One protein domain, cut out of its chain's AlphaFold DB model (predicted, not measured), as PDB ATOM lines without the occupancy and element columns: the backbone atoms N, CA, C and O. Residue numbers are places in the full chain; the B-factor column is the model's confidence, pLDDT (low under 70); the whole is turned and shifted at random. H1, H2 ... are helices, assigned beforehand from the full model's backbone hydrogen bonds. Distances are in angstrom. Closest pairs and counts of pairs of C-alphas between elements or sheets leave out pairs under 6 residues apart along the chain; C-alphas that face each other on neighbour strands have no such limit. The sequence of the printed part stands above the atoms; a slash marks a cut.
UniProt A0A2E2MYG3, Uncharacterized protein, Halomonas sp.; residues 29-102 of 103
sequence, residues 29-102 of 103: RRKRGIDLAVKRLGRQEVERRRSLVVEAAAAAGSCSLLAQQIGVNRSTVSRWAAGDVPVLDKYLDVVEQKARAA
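What this domain is: This is residues 29 to 102 of the 103 residues of an uncharacterized protein of Halomonas sp. (UniProt A0A2E2MYG3). From residue 29 an arm with the short H1 leads into a cluster of four crossed helices, where the long H2 packs across both H4 and H5, and H3 packs on H4. The printed part has 74 residues, 50 of them in five named helices, H1 to H5 in order, with no named strand; its class is all helix, and it is compact, with a radius of gyration of the C-alphas of 11.9 A and spans of 35 by 28 by 19 A.

How they stand to each other: H1, residues 35 to 38, is close but not clearly touching H2, residues 43 to 59. H2 touches H3, residues 63 to 70, only at the corner; the closest C-alphas, Ala 57 and Cys 63, are 4.9 A apart. H4, residues 74 to 82, touches residues 50 to 54 of H2 at a steep tilt of 52 degrees, opposite ways; the closest C-alphas, Arg 50 and Ala 81, are 5.3 A apart. H5, residues 89 to 100, touches H2 at a steep tilt of 50 degrees, the same way; the closest C-alphas, Ala 56 and Ala 99, are 4.0 A apart. Each O i to N i+4 pair is within hydrogen-bond range in H2, H3 and H4, and 6 of 8 in H5; H1 is too short for one.

Where its parts are: H2, 24.4 A long, begins at C-alpha 43 (152.027, 97.531, 153.345); H5, 17.0 A, ends at C-alpha 100 (161.647, 113.605, 140.582).

The domain as a whole: The printed part has no cut and no long link; pLDDT is under 70 at residues 29 to 40 and 102.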
ATOM      1  N   ARG A  29     134.303  86.745 133.991       61.25
ATOM      2  CA  ARG A  29     135.718  86.440 134.269       61.25
ATOM      3  C   ARG A  29     135.994  86.731 135.747       61.25
ATOM      4  O   ARG A  29     135.953  87.882 136.177       61.25
ATOM      5  N   ARG A  30     136.252  85.685 136.538       57.84
ATOM      6  CA  ARG A  30     136.645  85.830 137.944       57.84
ATOM      7  C   ARG A  30     137.963  86.610 137.999       57.84
ATOM      8  O   ARG A  30     138.956  86.171 137.425       57.84
ATOM      9  N   LYS A  31     137.975  87.752 138.699       55.81
ATOM     10  CA  LYS A  31     139.192  88.507 139.045       55.81
ATOM     11  C   LYS A  31     140.059  87.652 139.983       55.81
ATOM     12  O   LYS A  31     139.958  87.777 141.195       55.81
ATOM     13  N   ARG A  32     140.889  86.755 139.453       54.00
ATOM     14  CA  ARG A  32     141.962  86.107 140.221       54.00
ATOM     15  C   ARG A  32     143.287  86.632 139.688       54.00
ATOM     16  O   ARG A  32     143.626  86.346 138.548       54.00
ATOM     17  N   GLY A  33     144.004  87.428 140.478       53.62
ATOM     18  CA  GLY A  33     145.376  87.804 140.115       53.62
ATOM     19  C   GLY A  33     146.004  88.956 140.895       53.62
ATOM     20  O   GLY A  33     147.222  89.047 140.930       53.62
ATOM     21  N   ILE A  34     145.214  89.816 141.541       56.16
ATOM     22  CA  ILE A  34     145.738  91.081 142.089       56.16
ATOM     23  C   ILE A  34     146.057  90.982 143.586       56.16
ATOM     24  O   ILE A  34     147.152  91.363 143.993       56.16
ATOM     25  N   ASP A  35     145.175  90.374 144.386       53.06
ATOM     26  CA  ASP A  35     145.393  90.219 145.837       53.06
ATOM     27  C   ASP A  35     146.674  89.449 146.182       53.06
ATOM     28  O   ASP A  35     147.295  89.682 147.215       53.06
ATOM     29  N   LEU A  36     147.096  88.534 145.304       55.31
ATOM     30  CA  LEU A  36     148.328  87.760 145.471       55.31
ATOM     31  C   LEU A  36     149.589  88.627 145.378       55.31
ATOM     32  O   LEU A  36     150.559  88.341 146.073       55.31
ATOM     33  N   ALA A  37     149.583  89.670 144.546       58.16
ATOM     34  CA  ALA A  37     150.720  90.577 144.420       58.16
ATOM     35  C   ALA A  37     150.809  91.521 145.628       58.16
ATOM     36  O   ALA A  37     151.885  91.679 146.197       58.16
ATOM     37  N   VAL A  38     149.670  92.067 146.078       58.41
ATOM     38  CA  VAL A  38     149.598  92.927 147.275       58.41
ATOM     39  C   VAL A  38     150.059  92.169 148.522       58.41
ATOM     40  O   VAL A  38     150.830  92.709 149.298       58.41
ATOM     41  N   LYS A  39     149.661  90.900 148.698       60.25
ATOM     42  CA  LYS A  39     150.070  90.083 149.858       60.25
ATOM     43  C   LYS A  39     151.569  89.773 149.919       60.25
ATOM     44  O   LYS A  39     152.052  89.405 150.984       60.25
ATOM     45  N   ARG A  40     152.292  89.874 148.797       68.25
ATOM     46  CA  ARG A  40     153.750  89.665 148.751       68.25
ATOM     47  C   ARG A  40     154.536  90.932 149.079       68.25
ATOM     48  O   ARG A  40     155.653  90.818 149.567       68.25
ATOM     49  N   LEU A  41     153.973  92.112 148.817       75.00
ATOM     50  CA  LEU A  41     154.590  93.382 149.188       75.00
ATOM     51  C   LEU A  41     154.151  93.805 150.593       75.00
ATOM     52  O   LEU A  41     152.976  93.746 150.946       75.00
ATOM     53  N   GLY A  42     155.097  94.279 151.402       84.00
ATOM     54  CA  GLY A  42     154.768  94.897 152.683       84.00
ATOM     55  C   GLY A  42     153.897  96.141 152.484       84.00
ATOM     56  O   GLY A  42     154.091  96.899 151.534       84.00
ATOM     57  N   ARG A  43     152.958  96.387 153.407       84.50
ATOM     58  CA  ARG A  43     152.027  97.531 153.345       84.50
ATOM     59  C   ARG A  43     152.744  98.878 153.171       84.50
ATOM     60  O   ARG A  43     152.253  99.732 152.445       84.50
ATOM     61  N   GLN A  44     153.907  99.045 153.802       88.06
ATOM     62  CA  GLN A  44     154.724 100.259 153.686       88.06
ATOM     63  C   GLN A  44     155.238 100.491 152.260       88.06
ATOM     64  O   GLN A  44     155.196 101.615 151.777       88.06
ATOM     65  N   GLU A  45     155.670  99.438 151.564       88.88
ATOM     66  CA  GLU A  45     156.175  99.567 150.194       88.88
ATOM     67  C   GLU A  45     155.040  99.844 149.203       88.88
ATOM     68  O   GLU A  45     155.205 100.626 148.270       88.88
ATOM     69  N   VAL A  46     153.857  99.262 149.425       88.44
ATOM     70  CA  VAL A  46     152.664  99.599 148.631       88.44
ATOM     71  C   VAL A  46     152.337 101.087 148.766       88.44
ATOM     72  O   VAL A  46     152.110 101.749 147.754       88.44
ATOM     73  N   GLU A  47     152.372 101.621 149.988       90.81
ATOM     74  CA  GLU A  47     152.120 103.043 150.231       90.81
ATOM     75  C   GLU A  47     153.216 103.929 149.616       90.81
ATOM     76  O   GLU A  47     152.899 104.908 148.947       90.81
ATOM     77  N   ARG A  48     154.496 103.540 149.729       91.75
ATOM     78  CA  ARG A  48     155.622 104.247 149.090       91.75
ATOM     79  C   ARG A  48     155.420 104.374 147.581       91.75
ATOM     80  O   ARG A  48     155.503 105.467 147.024       91.75
ATOM     81  N   ARG A  49     155.114 103.257 146.911       92.50
ATOM     82  CA  ARG A  49     154.868 103.222 145.460       92.50
ATOM     83  C   ARG A  49     153.637 104.025 145.065       92.50
ATOM     84  O   ARG A  49     153.634 104.658 144.014       92.50
ATOM     85  N   ARG A  50     152.594 104.006 145.895       93.31
ATOM     86  CA  ARG A  50     151.389 104.810 145.688       93.31
ATOM     87  C   ARG A  50     151.712 106.303 145.727       93.31
ATOM     88  O   ARG A  50     151.313 107.005 144.802       93.31
ATOM     89  N   SER A  51     152.452 106.771 146.733       93.06
ATOM     90  CA  SER A  51     152.856 108.180 146.837       93.06
ATOM     91  C   SER A  51     153.635 108.637 145.606       93.06
ATOM     92  O   SER A  51     153.275 109.642 145.003       93.06
ATOM     93  N   LEU A  52     154.595 107.829 145.142       93.50
ATOM     94  CA  LEU A  52     155.356 108.110 143.919       93.50
ATOM     95  C   LEU A  52     154.461 108.259 142.679       93.50
ATOM     96  O   LEU A  52     154.693 109.127 141.842       93.50
ATOM     97  N   VAL A  53     153.415 107.437 142.547       93.69
ATOM     98  CA  VAL A  53     152.458 107.564 141.433       93.69
ATOM     99  C   VAL A  53     151.635 108.835 141.540       93.69
ATOM    100  O   VAL A  53     151.365 109.458 140.517       93.69
ATOM    101  N   VAL A  54     151.214 109.213 142.747       93.50
ATOM    102  CA  VAL A  54     150.448 110.445 142.968       93.50
ATOM    103  C   VAL A  54     151.302 111.664 142.624       93.50
ATOM    104  O   VAL A  54     150.839 112.526 141.880       93.50
ATOM    105  N   GLU A  55     152.555 111.695 143.074       93.44
ATOM    106  CA  GLU A  55     153.525 112.744 142.739       93.44
ATOM    107  C   GLU A  55     153.781 112.808 141.232       93.44
ATOM    108  O   GLU A  55     153.621 113.860 140.620       93.44
ATOM    109  N   ALA A  56     154.071 111.672 140.593       92.75
ATOM    110  CA  ALA A  56     154.276 111.612 139.148       92.75
ATOM    111  C   ALA A  56     153.019 112.012 138.352       92.75
ATOM    112  O   ALA A  56     153.119 112.588 137.268       92.75
ATOM    113  N   ALA A  57     151.819 111.713 138.857       91.69
ATOM    114  CA  ALA A  57     150.569 112.087 138.200       91.69
ATOM    115  C   ALA A  57     150.283 113.584 138.341       91.69
ATOM    116  O   ALA A  57     149.785 114.187 137.389       91.69
ATOM    117  N   ALA A  58     150.613 114.172 139.494       91.88
ATOM    118  CA  ALA A  58     150.566 115.613 139.707       91.88
ATOM    119  C   ALA A  58     151.572 116.329 138.791       91.88
ATOM    120  O   ALA A  58     151.199 117.274 138.102       91.88
ATOM    121  N   ALA A  59     152.795 115.801 138.686       90.50
ATOM    122  CA  ALA A  59     153.844 116.279 137.785       90.50
ATOM    123  C   ALA A  59     153.418 116.284 136.316       90.50
ATOM    124  O   ALA A  59     153.624 117.245 135.580       90.50
ATOM    125  N   ALA A  60     152.797 115.188 135.881       89.38
ATOM    126  CA  ALA A  60     152.290 115.048 134.526       89.38
ATOM    127  C   ALA A  60     151.010 115.869 134.278       89.38
ATOM    128  O   ALA A  60     150.515 115.885 133.154       89.38
ATOM    129  N   GLY A  61     150.426 116.489 135.309       90.19
ATOM    130  CA  GLY A  61     149.173 117.245 135.258       90.19
ATOM    131  C   GLY A  61     147.904 116.385 135.302       90.19
ATOM    132  O   GLY A  61     146.829 116.883 135.630       90.19
ATOM    133  N   SER A  62     147.987 115.088 134.993       92.00
ATOM    134  CA  SER A  62     146.890 114.143 135.224       92.00
ATOM    135  C   SER A  62     147.349 112.682 135.182       92.00
ATOM    136  O   SER A  62     148.321 112.324 134.515       92.00
ATOM    137  N   CYS A  63     146.549 111.790 135.780       91.56
ATOM    138  CA  CYS A  63     146.721 110.340 135.626       91.56
ATOM    139  C   CYS A  63     146.653 109.877 134.160       91.56
ATOM    140  O   CYS A  63     147.244 108.858 133.812       91.56
ATOM    141  N   SER A  64     145.912 110.587 133.301       92.88
ATOM    142  CA  SER A  64     145.788 110.229 131.883       92.88
ATOM    143  C   SER A  64     147.071 110.539 131.115       92.88
ATOM    144  O   SER A  64     147.521 109.717 130.322       92.88
ATOM    145  N   LEU A  65     147.680 111.696 131.389       91.38
ATOM    146  CA  LEU A  65     148.948 112.096 130.784       91.38
ATOM    147  C   LEU A  65     150.095 111.212 131.276       91.38
ATOM    148  O   LEU A  65     150.884 110.737 130.463       91.38
ATOM    149  N   LEU A  66     150.133 110.892 132.574       92.75
ATOM    150  CA  LEU A  66     151.107 109.937 133.107       92.75
ATOM    151  C   LEU A  66     150.980 108.564 132.428       92.75
ATOM    152  O   LEU A  66     151.974 107.969 132.021       92.75
ATOM    153  N   ALA A  67     149.749 108.074 132.257       93.94
ATOM    154  CA  ALA A  67     149.493 106.802 131.592       93.94
ATOM    155  C   ALA A  67     149.997 106.792 130.138       93.94
ATOM    156  O   ALA A  67     150.629 105.821 129.720       93.94
ATOM    157  N   GLN A  68     149.790 107.888 129.401       93.19
ATOM    158  CA  GLN A  68     150.304 108.055 128.041       93.19
ATOM    159  C   GLN A  68     151.838 108.058 128.004       93.19
ATOM    160  O   GLN A  68     152.423 107.400 127.150       93.19
ATOM    161  N   GLN A  69     152.491 108.745 128.946       90.44
ATOM    162  CA  GLN A  69     153.954 108.812 129.016       90.44
ATOM    163  C   GLN A  69     154.606 107.464 129.351       90.44
ATOM    164  O   GLN A  69     155.700 107.184 128.872       90.44
ATOM    165  N   ILE A  70     153.947 106.631 130.163       90.44
ATOM    166  CA  ILE A  70     154.463 105.316 130.593       90.44
ATOM    167  C   ILE A  70     153.998 104.184 129.651       90.44
ATOM    168  O   ILE A  70     154.475 103.053 129.735       90.44
ATOM    169  N   GLY A  71     153.067 104.462 128.733       91.94
ATOM    170  CA  GLY A  71     152.525 103.457 127.816       91.94
ATOM    171  C   GLY A  71     151.617 102.436 128.512       91.94
ATOM    172  O   GLY A  71     151.621 101.253 128.175       91.94
ATOM    173  N   VAL A  72     150.843 102.875 129.508       92.31
ATOM    174  CA  VAL A  72     149.861 102.044 130.223       92.31
ATOM    175  C   VAL A  72     148.457 102.631 130.098       92.31
ATOM    176  O   VAL A  72     148.262 103.773 129.700       92.31
ATOM    177  N   ASN A  73     147.435 101.849 130.443       94.31
ATOM    178  CA  ASN A  73     146.062 102.345 130.451       94.31
ATOM    179  C   ASN A  73     145.847 103.315 131.633       94.31
ATOM    180  O   ASN A  73     146.304 103.046 132.745       94.31
ATOM    181  N   ARG A  74     145.081 104.398 131.430       93.81
ATOM    182  CA  ARG A  74     144.654 105.326 132.497       93.81
ATOM    183  C   ARG A  74     144.082 104.586 133.708       93.81
ATOM    184  O   ARG A  74     144.370 104.936 134.850       93.81
ATOM    185  N   SER A  75     143.272 103.559 133.458       92.56
ATOM    186  CA  SER A  75     142.669 102.742 134.517       92.56
ATOM    187  C   SER A  75     143.710 102.014 135.374       92.56
ATOM    188  O   SER A  75     143.488 101.830 136.565       92.56
ATOM    189  N   THR A  76     144.869 101.659 134.815       91.88
ATOM    190  CA  THR A  76     145.989 101.079 135.565       91.88
ATOM    191  C   THR A  76     146.585 102.095 136.534       91.88
ATOM    192  O   THR A  76     146.676 101.811 137.725       91.88
ATOM    193  N   VAL A  77     146.904 103.300 136.052       92.31
ATOM    194  CA  VAL A  77     147.457 104.383 136.886       92.31
ATOM    195  C   VAL A  77     146.478 104.790 137.985       92.31
ATOM    196  O   VAL A  77     146.871 104.935 139.138       92.31
ATOM    197  N   SER A  78     145.185 104.895 137.662       92.19
ATOM    198  CA  SER A  78     144.149 105.219 138.650       92.19
ATOM    199  C   SER A  78     144.085 104.194 139.782       92.19
ATOM    200  O   SER A  78     143.850 104.562 140.928       92.19
ATOM    201  N   ARG A  79     144.298 102.910 139.477       90.62
ATOM    202  CA  ARG A  79     144.302 101.836 140.478       90.62
ATOM    203  C   ARG A  79     145.584 101.810 141.302       90.62
ATOM    204  O   ARG A  79     145.523 101.476 142.480       90.62
ATOM    205  N   TRP A  80     146.716 102.196 140.715       92.62
ATOM    206  CA  TRP A  80     147.953 102.421 141.463       92.62
ATOM    207  C   TRP A  80     147.811 103.586 142.449       92.62
ATOM    208  O   TRP A  80     148.132 103.431 143.622       92.62
ATOM    209  N   ALA A  81     147.243 104.711 142.009       90.12
ATOM    210  CA  ALA A  81     146.992 105.875 142.863       90.12
ATOM    211  C   ALA A  81     145.973 105.590 143.984       90.12
ATOM    212  O   ALA A  81     146.092 106.121 145.090       90.12
ATOM    213  N   ALA A  82     144.986 104.726 143.723       88.19
ATOM    214  CA  ALA A  82     144.020 104.273 144.724       88.19
ATOM    215  C   ALA A  82     144.598 103.247 145.720       88.19
ATOM    216  O   ALA A  82     143.984 102.999 146.753       88.19
ATOM    217  N   GLY A  83     145.760 102.647 145.431       84.06
ATOM    218  CA  GLY A  83     146.333 101.568 146.242       84.06
ATOM    219  C   GLY A  83     145.679 100.195 146.027       84.06
ATOM    220  O   GLY A  83     146.039  99.237 146.703       84.06
ATOM    221  N   ASP A  84     144.763 100.066 145.059       84.00
ATOM    222  CA  ASP A  84     144.112  98.796 144.694       84.00
ATOM    223  C   ASP A  84     145.110  97.759 144.163       84.00
ATOM    224  O   ASP A  84     144.873  96.549 144.208       84.00
ATOM    225  N   VAL A  85     146.174  98.246 143.522       84.19
ATOM    226  CA  VAL A  85     147.213  97.443 142.877       84.19
ATOM    227  C   VAL A  85     148.551  98.136 143.122       84.19
ATOM    228  O   VAL A  85     148.633  99.345 142.915       84.19
ATOM    229  N   PRO A  86     149.616  97.417 143.502       85.75
ATOM    230  CA  PRO A  86     150.937  98.012 143.584       85.75
ATOM    231  C   PRO A  86     151.479  98.291 142.178       85.75
ATOM    232  O   PRO A  86     151.180  97.576 141.213       85.75
ATOM    233  N   VAL A  87     152.321  99.314 142.065       88.62
ATOM    234  CA  VAL A  87     153.117  99.549 140.854       88.62
ATOM    235  C   VAL A  87     154.038  98.355 140.645       88.62
ATOM    236  O   VAL A  87     154.672  97.888 141.591       88.62
ATOM    237  N   LEU A  88     154.103  97.844 139.417       86.62
ATOM    238  CA  LEU A  88     155.012  96.748 139.076       86.62
ATOM    239  C   LEU A  88     156.442  97.274 138.955       86.62
ATOM    240  O   LEU A  88     156.635  98.376 138.448       86.62
ATOM    241  N   ASP A  89     157.431  96.457 139.321       86.75
ATOM    242  CA  ASP A  89     158.848  96.860 139.330       86.75
ATOM    243  C   ASP A  89     159.306  97.426 137.979       86.75
ATOM    244  O   ASP A  89     159.935  98.473 137.930       86.75
ATOM    245  N   LYS A  90     158.859  96.827 136.865       86.94
ATOM    246  CA  LYS A  90     159.164  97.306 135.503       86.94
ATOM    247  C   LYS A  90     158.715  98.741 135.186       86.94
ATOM    248  O   LYS A  90     159.133  99.291 134.175       86.94
ATOM    249  N   TYR A  91     157.802  99.307 135.974       89.38
ATOM    250  CA  TYR A  91     157.322 100.683 135.815       89.38
ATOM    251  C   TYR A  91     157.824 101.601 136.928       89.38
ATOM    252  O   TYR A  91     157.632 102.810 136.828       89.38
ATOM    253  N   LEU A  92     158.444 101.053 137.977       89.06
ATOM    254  CA  LEU A  92     158.827 101.811 139.160       89.06
ATOM    255  C   LEU A  92     159.880 102.868 138.823       89.06
ATOM    256  O   LEU A  92     159.674 104.029 139.155       89.06
ATOM    257  N   ASP A  93     160.920 102.496 138.075       90.31
ATOM    258  CA  ASP A  93     161.992 103.420 137.683       90.31
ATOM    259  C   ASP A  93     161.457 104.610 136.876       90.31
ATOM    260  O   ASP A  93     161.830 105.760 137.103       90.31
ATOM    261  N   VAL A  94     160.532 104.348 135.947       89.81
ATOM    262  CA  VAL A  94     159.928 105.391 135.108       89.81
ATOM    263  C   VAL A  94     159.049 106.315 135.949       89.81
ATOM    264  O   VAL A  94     159.098 107.531 135.781       89.81
ATOM    265  N   VAL A  95     158.255 105.760 136.871       89.00
ATOM    266  CA  VAL A  95     157.422 106.550 137.789       89.00
ATOM    267  C   VAL A  95     158.296 107.406 138.710       89.00
ATOM    268  O   VAL A  95     158.016 108.591 138.863       89.00
ATOM    269  N   GLU A  96     159.378 106.853 139.264       90.94
ATOM    270  CA  GLU A  96     160.316 107.594 140.118       90.94
ATOM    271  C   GLU A  96     160.989 108.750 139.369       90.94
ATOM    272  O   GLU A  96     161.073 109.859 139.896       90.94
ATOM    273  N   GLN A  97     161.421 108.538 138.122       89.12
ATOM    274  CA  GLN A  97     161.986 109.609 137.296       89.12
ATOM    275  C   GLN A  97     160.982 110.742 137.054       89.12
ATOM    276  O   GLN A  97     161.346 111.917 137.101       89.12
ATOM    277  N   LYS A  98     159.711 110.402 136.815       87.44
ATOM    278  CA  LYS A  98     158.650 111.390 136.582       87.44
ATOM    279  C   LYS A  98     158.263 112.153 137.843       87.44
ATOM    280  O   LYS A  98     158.002 113.345 137.744       87.44
ATOM    281  N   ALA A  99     158.268 111.495 139.001       87.62
ATOM    282  CA  ALA A  99     158.068 112.157 140.286       87.62
ATOM    283  C   ALA A  99     159.213 113.140 140.588       87.62
ATOM    284  O   ALA A  99     158.960 114.289 140.934       87.62
ATOM    285  N   ARG A 100     160.474 112.736 140.365       85.31
ATOM    286  CA  ARG A 100     161.647 113.605 140.582       85.31
ATOM    287  C   ARG A 100     161.707 114.807 139.651       85.31
ATOM    288  O   ARG A 100     162.187 115.847 140.066       85.31
ATOM    289  N   ALA A 101     161.232 114.683 138.414       75.88
ATOM    290  CA  ALA A 101     161.182 115.807 137.477       75.88
ATOM    291  C   ALA A 101     160.191 116.917 137.895       75.88
ATOM    292  O   ALA A 101     160.137 117.956 137.243       75.88
ATOM    293  N   ALA A 102     159.388 116.677 138.934       63.22
ATOM    294  CA  ALA A 102     158.377 117.590 139.459       63.22
ATOM    295  C   ALA A 102     158.798 118.326 140.738       63.22
ATOM    296  O   ALA A 102     158.113 119.273 141.126       63.22
TER     297      ALA A 102